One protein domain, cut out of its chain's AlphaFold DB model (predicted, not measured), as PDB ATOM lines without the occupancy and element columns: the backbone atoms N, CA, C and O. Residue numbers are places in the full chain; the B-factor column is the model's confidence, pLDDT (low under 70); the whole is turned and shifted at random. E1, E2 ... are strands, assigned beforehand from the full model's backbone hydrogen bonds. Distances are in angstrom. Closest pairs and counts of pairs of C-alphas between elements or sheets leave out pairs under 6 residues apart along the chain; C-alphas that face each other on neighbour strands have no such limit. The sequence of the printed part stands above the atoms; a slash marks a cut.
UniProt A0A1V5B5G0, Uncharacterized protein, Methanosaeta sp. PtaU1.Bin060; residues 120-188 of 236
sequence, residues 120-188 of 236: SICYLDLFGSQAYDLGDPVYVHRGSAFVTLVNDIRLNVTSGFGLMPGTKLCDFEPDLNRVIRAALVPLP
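AT A GLANCE: This is residues 120 to 188 of the 236 residues of an uncharacterized protein of Methanosaeta sp. PtaU1.Bin060 (UniProt A0A1V5B5G0). This domain has little regular structure: a small, twisted sheet of three strands, with E1 in the middle, and a long loop, residues 142 to 179, that makes much of the rest. Residues 153 to 154 of that loop pair, antiparallel, with 139 to 140 of E2. The printed part has 69 residues, 16 of them in E1, E2 and E3; the sheet, order E2, E1, E3, is antiparallel and the class all strand. It is compact, radius of gyration of the C-alphas 10.6 A, spanning 28 by 25 by 18 A.

IN THESE COORDINATES: E1, residues 120 to 124, begins at C-alpha (16.133, -31.220, 37.258) and spans 12.4 A. E2, residues 138 to 141, spans 9.0 A. E3, residues 180 to 186, spans 13.5 A and ends at C-alpha (13.861, -31.582, 41.016).

HOW THE PARTS SIT: E1 and E2 form an antiparallel hairpin at 136 degrees, with N 141 and O 120 2.7 A apart. E1 and E3 are antiparallel at 151 degrees, with N 184 and O 121 2.7 A apart. E2 and E3 are apart.

THE WHOLE: The printed part has no cut. Both links are long. Residues 159 to 161 are under pLDDT 70.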
ATOM      1  N   SER A 120      17.476 -30.637  37.284       92.81
ATOM      2  CA  SER A 120      16.133 -31.220  37.258       92.81
ATOM      3  C   SER A 120      15.916 -32.111  36.042       92.81
ATOM      4  O   SER A 120      16.648 -32.019  35.069       92.81
ATOM      5  N   ILE A 121      14.888 -32.955  36.075       92.69
ATOM      6  CA  ILE A 121      14.264 -33.445  34.850       92.69
ATOM      7  C   ILE A 121      13.245 -32.396  34.415       92.69
ATOM      8  O   ILE A 121      12.391 -32.018  35.218       92.69
ATOM      9  N   CYS A 122      13.320 -31.921  33.178       92.06
ATOM     10  CA  CYS A 122      12.468 -30.857  32.642       92.06
ATOM     11  C   CYS A 122      12.017 -31.167  31.213       92.06
ATOM     12  O   CYS A 122      12.497 -32.122  30.606       92.06
ATOM     13  N   TYR A 123      11.130 -30.341  30.657       91.25
ATOM     14  CA  TYR A 123      10.740 -30.428  29.250       91.25
ATOM     15  C   TYR A 123      11.021 -29.134  28.481       91.25
ATOM     16  O   TYR A 123      10.994 -28.031  29.043       91.25
ATOM     17  N   LEU A 124      11.288 -29.301  27.187       90.69
ATOM     18  CA  LEU A 124      11.335 -28.230  26.197       90.69
ATOM     19  C   LEU A 124       9.944 -28.111  25.568       90.69
ATOM     20  O   LEU A 124       9.503 -29.034  24.895       90.69
ATOM     21  N   ASP A 125       9.277 -26.980  25.792       87.31
ATOM     22  CA  ASP A 125       7.986 -26.635  25.177       87.31
ATOM     23  C   ASP A 125       8.211 -26.314  23.695       87.31
ATOM     24  O   ASP A 125       8.482 -25.170  23.311       87.31
ATOM     25  N   LEU A 126       8.195 -27.358  22.869       85.62
ATOM     26  CA  LEU A 126       8.647 -27.268  21.488       85.62
ATOM     27  C   LEU A 126       7.643 -26.510  20.610       85.62
ATOM     28  O   LEU A 126       8.035 -25.814  19.670       85.62
ATOM     29  N   PHE A 127       6.355 -26.636  20.927       83.94
ATOM     30  CA  PHE A 127       5.256 -26.080  20.136       83.94
ATOM     31  C   PHE A 127       4.604 -24.842  20.768       83.94
ATOM     32  O   PHE A 127       3.666 -24.288  20.195       83.94
ATOM     33  N   GLY A 128       5.113 -24.366  21.906       82.56
ATOM     34  CA  GLY A 128       4.620 -23.164  22.578       82.56
ATOM     35  C   GLY A 128       3.270 -23.355  23.267       82.56
ATOM     36  O   GLY A 128       2.548 -22.372  23.460       82.56
ATOM     37  N   SER A 129       2.908 -24.592  23.613       84.50
ATOM     38  CA  SER A 129       1.650 -24.919  24.290       84.50
ATOM     39  C   SER A 129       1.630 -24.462  25.746       84.50
ATOM     40  O   SER A 129       0.557 -24.356  26.340       84.50
ATOM     41  N   GLN A 130       2.804 -24.135  26.304       82.00
ATOM     42  CA  GLN A 130       3.006 -23.766  27.707       82.00
ATOM     43  C   GLN A 130       2.675 -24.901  28.693       82.00
ATOM     44  O   GLN A 130       2.555 -24.656  29.896       82.00
ATOM     45  N   ALA A 131       2.548 -26.131  28.198       84.50
ATOM     46  CA  ALA A 131       2.297 -27.338  28.971       84.50
ATOM     47  C   ALA A 131       3.196 -28.478  28.474       84.50
ATOM     48  O   ALA A 131       3.820 -28.359  27.428       84.50
ATOM     49  N   TYR A 132       3.295 -29.555  29.257       87.19
ATOM     50  CA  TYR A 132       4.025 -30.755  28.850       87.19
ATOM     51  C   TYR A 132       3.141 -31.656  27.984       87.19
ATOM     52  O   TYR A 132       2.191 -32.270  28.483       87.19
ATOM     53  N   ASP A 133       3.529 -31.816  26.723       87.81
ATOM     54  CA  ASP A 133       2.751 -32.505  25.700       87.81
ATOM     55  C   ASP A 133       3.503 -33.696  25.103       87.81
ATOM     56  O   ASP A 133       4.707 -33.875  25.288       87.81
ATOM     57  N   LEU A 134       2.801 -34.517  24.317       89.00
ATOM     58  CA  LEU A 134       3.375 -35.708  23.685       89.00
ATOM     59  C   LEU A 134       4.568 -35.381  22.777       89.00
ATOM     60  O   LEU A 134       5.538 -36.135  22.739       89.00
ATOM     61  N   GLY A 135       4.537 -34.227  22.112       88.62
ATOM     62  CA  GLY A 135       5.615 -33.767  21.243       88.62
ATOM     63  C   GLY A 135       6.849 -33.235  21.974       88.62
ATOM     64  O   GLY A 135       7.896 -33.104  21.345       88.62
ATOM     65  N   ASP A 136       6.767 -32.959  23.276       90.00
ATOM     66  CA  ASP A 136       7.845 -32.254  23.964       90.00
ATOM     67  C   ASP A 136       9.014 -33.172  24.325       90.00
ATOM     68  O   ASP A 136       8.815 -34.232  24.940       90.00
ATOM     69  N   PRO A 137      10.245 -32.766  23.984       92.12
ATOM     70  CA  PRO A 137      11.459 -33.314  24.562       92.12
ATOM     71  C   PRO A 137      11.514 -33.204  26.084       92.12
ATOM     72  O   PRO A 137      11.165 -32.174  26.657       92.12
ATOM     73  N   VAL A 138      12.073 -34.222  26.720       93.44
ATOM     74  CA  VAL A 138      12.353 -34.304  28.151       93.44
ATOM     75  C   VAL A 138      13.853 -34.461  28.338       93.44
ATOM     76  O   VAL A 138      14.482 -35.251  27.633       93.44
ATOM     77  N   TYR A 139      14.420 -33.739  29.298       94.56
ATOM     78  CA  TYR A 139      15.848 -33.753  29.582       94.56
ATOM     79  C   TYR A 139      16.149 -33.974  31.053       94.56
ATOM     80  O   TYR A 139      15.435 -33.444  31.897       94.56
ATOM     81  N   VAL A 140      17.259 -34.652  31.353       95.25
ATOM     82  CA  VAL A 140      18.016 -34.376  32.581       95.25
ATOM     83  C   VAL A 140      18.819 -33.104  32.327       95.25
ATOM     84  O   VAL A 140      19.739 -33.106  31.512       95.25
ATOM     85  N   HIS A 141      18.450 -32.029  33.008       95.06
ATOM     86  CA  HIS A 141      19.079 -30.722  32.929       95.06
ATOM     87  C   HIS A 141      20.054 -30.516  34.088       95.06
ATOM     88  O   HIS A 141      19.677 -30.635  35.259       95.06
ATOM     89  N   ARG A 142      21.308 -30.195  33.761       89.50
ATOM     90  CA  ARG A 142      22.438 -30.188  34.713       89.50
ATOM     91  C   ARG A 142      22.654 -28.872  35.474       89.50
ATOM     92  O   ARG A 142      23.682 -28.709  36.130       89.50
ATOM     93  N   GLY A 143      21.755 -27.900  35.339       85.94
ATOM     94  CA  GLY A 143      21.955 -26.548  35.860       85.94
ATOM     95  C   GLY A 143      20.676 -25.892  36.363       85.94
ATOM     96  O   GLY A 143      19.628 -26.514  36.438       85.94
ATOM     97  N   SER A 144      20.784 -24.615  36.729       84.94
ATOM     98  CA  SER A 144      19.653 -23.759  37.117       84.94
ATOM     99  C   SER A 144      19.205 -22.819  35.993       84.94
ATOM    100  O   SER A 144      18.381 -21.929  36.218       84.94
ATOM    101  N   ALA A 145      19.787 -22.964  34.801       86.94
ATOM    102  CA  ALA A 145      19.425 -22.156  33.651       86.94
ATOM    103  C   ALA A 145      18.026 -22.548  33.166       86.94
ATOM    104  O   ALA A 145      17.624 -23.698  33.250       86.94
ATOM    105  N   PHE A 146      17.287 -21.599  32.597       88.88
ATOM    106  CA  PHE A 146      16.001 -21.888  31.952       88.88
ATOM    107  C   PHE A 146      16.163 -22.190  30.462       88.88
ATOM    108  O   PHE A 146      15.254 -21.950  29.670       88.88
ATOM    109  N   VAL A 147      17.331 -22.698  30.070       92.44
ATOM    110  CA  VAL A 147      17.612 -23.163  28.715       92.44
ATOM    111  C   VAL A 147      18.341 -24.498  28.760       92.44
ATOM    112  O   VAL A 147      19.074 -24.756  29.710       92.44
ATOM    113  N   THR A 148      18.169 -25.314  27.729       92.62
ATOM    114  CA  THR A 148      18.989 -26.509  27.506       92.62
ATOM    115  C   THR A 148      20.469 -26.150  27.352       92.62
ATOM    116  O   THR A 148      20.829 -25.142  26.735       92.62
ATOM    117  N   LEU A 149      21.332 -26.999  27.899       94.00
ATOM    118  CA  LEU A 149      22.782 -26.830  27.930       94.00
ATOM    119  C   LEU A 149      23.484 -28.027  27.291       94.00
ATOM    120  O   LEU A 149      22.947 -29.132  27.227       94.00
ATOM    121  N   VAL A 150      24.734 -27.810  26.883       94.12
ATOM    122  CA  VAL A 150      25.636 -28.913  26.540       94.12
ATOM    123  C   VAL A 150      25.709 -29.882  27.723       94.12
ATOM    124  O   VAL A 150      25.808 -29.453  28.878       94.12
ATOM    125  N   ASN A 151      25.672 -31.175  27.412       94.50
ATOM    126  CA  ASN A 151      25.608 -32.303  28.341       94.50
ATOM    127  C   ASN A 151      24.276 -32.499  29.074       94.50
ATOM    128  O   ASN A 151      24.197 -33.373  29.928       94.50
ATOM    129  N   ASP A 152      23.208 -31.777  28.733       95.62
ATOM    130  CA  ASP A 152      21.868 -32.222  29.130       95.62
ATOM    131  C   ASP A 152      21.525 -33.545  28.427       95.62
ATOM    132  O   ASP A 152      21.876 -33.746  27.265       95.62
ATOM    133  N   ILE A 153      20.829 -34.458  29.105       95.56
ATOM    134  CA  ILE A 153      20.545 -35.799  28.563       95.56
ATOM    135  C   ILE A 153      19.118 -35.866  28.070       95.56
ATOM    136  O   ILE A 153      18.196 -35.674  28.856       95.56
ATOM    137  N   ARG A 154      18.921 -36.217  26.801       94.81
ATOM    138  CA  ARG A 154      17.589 -36.449  26.240       94.81
ATOM    139  C   ARG A 154      16.998 -37.743  26.800       94.81
ATOM    140  O   ARG A 154      17.601 -38.797  26.662       94.81
ATOM    141  N   LEU A 155      15.812 -37.695  27.399       95.25
ATOM    142  CA  LEU A 155      15.154 -38.869  27.987       95.25
ATOM    143  C   LEU A 155      14.093 -39.506  27.091       95.25
ATOM    144  O   LEU A 155      13.654 -40.607  27.397       95.25
ATOM    145  N   ASN A 156      13.674 -38.856  26.003       93.44
ATOM    146  CA  ASN A 156      12.686 -39.426  25.093       93.44
ATOM    147  C   ASN A 156      12.961 -39.148  23.618       93.44
ATOM    148  O   ASN A 156      13.548 -38.131  23.253       93.44
ATOM    149  N   VAL A 157      12.437 -40.021  22.760       88.38
ATOM    150  CA  VAL A 157      12.384 -39.788  21.317       88.38
ATOM    151  C   VAL A 157      11.392 -38.655  21.054       88.38
ATOM    152  O   VAL A 157      10.260 -38.699  21.542       88.38
ATOM    153  N   THR A 158      11.779 -37.681  20.230       81.81
ATOM    154  CA  THR A 158      10.821 -36.783  19.569       81.81
ATOM    155  C   THR A 158      11.007 -36.880  18.069       81.81
ATOM    156  O   THR A 158      12.114 -36.727  17.547       81.81
ATOM    157  N   SER A 159       9.905 -37.110  17.361       69.31
ATOM    158  CA  SER A 159       9.877 -37.101  15.903       69.31
ATOM    159  C   SER A 159      10.433 -35.782  15.359       69.31
ATOM    160  O   SER A 159       9.937 -34.714  15.714       69.31
ATOM    161  N   GLY A 160      11.433 -35.858  14.480       64.06
ATOM    162  CA  GLY A 160      11.975 -34.695  13.767       64.06
ATOM    163  C   GLY A 160      13.188 -34.010  14.407       64.06
ATOM    164  O   GLY A 160      13.735 -33.115  13.774       64.06
ATOM    165  N   PHE A 161      13.641 -34.443  15.592       67.56
ATOM    166  CA  PHE A 161      14.775 -33.818  16.304       67.56
ATOM    167  C   PHE A 161      16.021 -34.708  16.422       67.56
ATOM    168  O   PHE A 161      17.012 -34.286  16.997       67.56
ATOM    169  N   GLY A 162      16.001 -35.912  15.836       71.38
ATOM    170  CA  GLY A 162      17.189 -36.737  15.551       71.38
ATOM    171  C   GLY A 162      17.921 -37.360  16.749       71.38
ATOM    172  O   GLY A 162      18.536 -38.411  16.585       71.38
ATOM    173  N   LEU A 163      17.827 -36.769  17.941       85.50
ATOM    174  CA  LEU A 163      18.488 -37.254  19.147       85.50
ATOM    175  C   LEU A 163      17.793 -38.493  19.711       85.50
ATOM    176  O   LEU A 163      16.579 -38.512  19.942       85.50
ATOM    177  N   MET A 164      18.591 -39.531  19.946       91.44
ATOM    178  CA  MET A 164      18.130 -40.750  20.597       91.44
ATOM    179  C   MET A 164      18.026 -40.537  22.116       91.44
ATOM    180  O   MET A 164      18.767 -39.744  22.693       91.44
ATOM    181  N   PRO A 165      17.136 -41.255  22.810       94.56
ATOM    182  CA  PRO A 165      17.144 -41.290  24.262       94.56
ATOM    183  C   PRO A 165      18.509 -41.715  24.810       94.56
ATOM    184  O   PRO A 165      19.144 -42.638  24.304       94.56
ATOM    185  N   GLY A 166      18.938 -41.048  25.872       95.56
ATOM    186  CA  GLY A 166      20.196 -41.272  26.566       95.56
ATOM    187  C   GLY A 166      21.413 -40.627  25.916       95.56
ATOM    188  O   GLY A 166      22.525 -40.818  26.407       95.56
ATOM    189  N   THR A 167      21.232 -39.840  24.852       94.62
ATOM    190  CA  THR A 167      22.307 -39.012  24.296       94.62
ATOM    191  C   THR A 167      22.414 -37.688  25.039       94.62
ATOM    192  O   THR A 167      21.404 -37.067  25.387       94.62
ATOM    193  N   LYS A 168      23.651 -37.227  25.219       94.69
ATOM    194  CA  LYS A 168      23.959 -35.883  25.701       94.69
ATOM    195  C   LYS A 168      23.837 -34.869  24.568       94.69
ATOM    196  O   LYS A 168      24.212 -35.154  23.435       94.69
ATOM    197  N   LEU A 169      23.321 -33.691  24.888       93.69
ATOM    198  CA  LEU A 169      23.212 -32.572  23.967       93.69
ATOM    199  C   LEU A 169      24.603 -31.989  23.686       93.69
ATOM    200  O   LEU A 169      25.328 -31.666  24.628       93.69
ATOM    201  N   CYS A 170      24.968 -31.824  22.417       90.62
ATOM    202  CA  CYS A 170      26.209 -31.164  22.002       90.62
ATOM    203  C   CYS A 170      25.953 -29.765  21.412       90.62
ATOM    204  O   CYS A 170      24.817 -29.294  21.316       90.62
ATOM    205  N   ASP A 171      27.032 -29.063  21.071       84.88
ATOM    206  CA  ASP A 171      27.082 -27.637  20.733       84.88
ATOM    207  C   ASP A 171      26.400 -27.249  19.405       84.88
ATOM    208  O   ASP A 171      26.152 -26.067  19.159       84.88
ATOM    209  N   PHE A 172      26.048 -28.225  18.568       84.69
ATOM    210  CA  PHE A 172      25.435 -28.022  17.249       84.69
ATOM    211  C   PHE A 172      24.015 -28.590  17.118       84.69
ATOM    212  O   PHE A 172      23.439 -28.561  16.028       84.69
ATOM    213  N   GLU A 173      23.431 -29.090  18.206       88.00
ATOM    214  CA  GLU A 173      22.090 -29.670  18.163       88.00
ATOM    215  C   GLU A 173      20.997 -28.589  18.111       88.00
ATOM    216  O   GLU A 173      21.099 -27.570  18.805       88.00
ATOM    217  N   PRO A 174      19.902 -28.803  17.353       86.94
ATOM    218  CA  PRO A 174      18.797 -27.842  17.240       86.94
ATOM    219  C   PRO A 174      18.148 -27.465  18.576       86.94
ATOM    220  O   PRO A 174      17.526 -26.398  18.694       86.94
ATOM    221  N   ASP A 175      18.287 -28.361  19.552       88.31
ATOM    222  CA  ASP A 175      17.695 -28.255  20.872       88.31
ATOM    223  C   ASP A 175      18.534 -27.426  21.846       88.31
ATOM    224  O   ASP A 175      18.019 -27.105  22.909       88.31
ATOM    225  N   LEU A 176      19.777 -27.048  21.524       91.19
ATOM    226  CA  LEU A 176      20.651 -26.268  22.409       91.19
ATOM    227  C   LEU A 176      20.180 -24.816  22.591       91.19
ATOM    228  O   LEU A 176      19.710 -24.176  21.648       91.19
ATOM    229  N   ASN A 177      20.360 -24.270  23.802       91.94
ATOM    230  CA  ASN A 177      19.972 -22.906  24.181       91.94
ATOM    231  C   ASN A 177      18.475 -22.615  23.961       91.94
ATOM    232  O   ASN A 177      18.069 -21.466  23.753       91.94
ATOM    233  N   ARG A 178      17.638 -23.652  24.008       90.75
ATOM    234  CA  ARG A 178      16.182 -23.541  23.898       90.75
ATOM    235  C   ARG A 178      15.560 -23.454  25.280       90.75
ATOM    236  O   ARG A 178      16.020 -24.107  26.207       90.75
ATOM    237  N   VAL A 179      14.505 -22.654  25.410       89.62
ATOM    238  CA  VAL A 179      13.860 -22.385  26.701       89.62
ATOM    239  C   VAL A 179      13.200 -23.643  27.264       89.62
ATOM    240  O   VAL A 179      12.289 -24.188  26.647       89.62
ATOM    241  N   ILE A 180      13.595 -24.046  28.470       89.38
ATOM    242  CA  ILE A 180      12.914 -25.084  29.256       89.38
ATOM    243  C   ILE A 180      11.944 -24.420  30.238       89.38
ATOM    244  O   ILE A 180      12.225 -23.338  30.759       89.38
ATOM    245  N   ARG A 181      10.770 -25.023  30.465       79.19
ATOM    246  CA  ARG A 181       9.681 -24.328  31.183       79.19
ATOM    247  C   ARG A 181       9.467 -24.753  32.627       79.19
ATOM    248  O   ARG A 181       9.251 -23.882  33.466       79.19
ATOM    249  N   ALA A 182       9.520 -26.043  32.946       73.12
ATOM    250  CA  ALA A 182       9.313 -26.487  34.323       73.12
ATOM    251  C   ALA A 182      10.127 -27.730  34.671       73.12
ATOM    252  O   ALA A 182      10.271 -28.646  33.858       73.12
ATOM    253  N   ALA A 183      10.597 -27.767  35.918       75.25
ATOM    254  CA  ALA A 183      11.122 -28.973  36.534       75.25
ATOM    255  C   ALA A 183       9.964 -29.956  36.766       75.25
ATOM    256  O   ALA A 183       9.082 -29.714  37.589       75.25
ATOM    257  N   LEU A 184       9.984 -31.065  36.036       79.69
ATOM    258  CA  LEU A 184       9.120 -32.225  36.249       79.69
ATOM    259  C   LEU A 184       9.574 -33.028  37.473       79.69
ATOM    260  O   LEU A 184       8.748 -33.571  38.210       79.69
ATOM    261  N   VAL A 185      10.894 -33.085  37.688       79.25
ATOM    262  CA  VAL A 185      11.531 -33.737  38.837       79.25
ATOM    263  C   VAL A 185      12.716 -32.888  39.304       79.25
ATOM    264  O   VAL A 185      13.703 -32.801  38.580       79.25
ATOM    265  N   PRO A 186      12.677 -32.252  40.484       83.69
ATOM    266  CA  PRO A 186      13.861 -31.582  41.016       83.69
ATOM    267  C   PRO A 186      14.950 -32.606  41.381       83.69
ATOM    268  O   PRO A 186      14.648 -33.702  41.850       83.69
ATOM    269  N   LEU A 187      16.223 -32.252  41.192       82.62
ATOM    270  CA  LEU A 187      17.387 -33.065  41.562       82.62
ATOM    271  C   LEU A 187      18.282 -32.286  42.553       82.62
ATOM    272  O   LEU A 187      18.267 -31.053  42.559       82.62
ATOM    273  N   PRO A 188      19.030 -32.965  43.448       73.94
ATOM    274  CA  PRO A 188      19.199 -34.416  43.582       73.94
ATOM    275  C   PRO A 188      18.125 -35.090  44.447       73.94
ATOM    276  O   PRO A 188      18.274 -36.246  44.829       73.94
TER     277      PRO A 188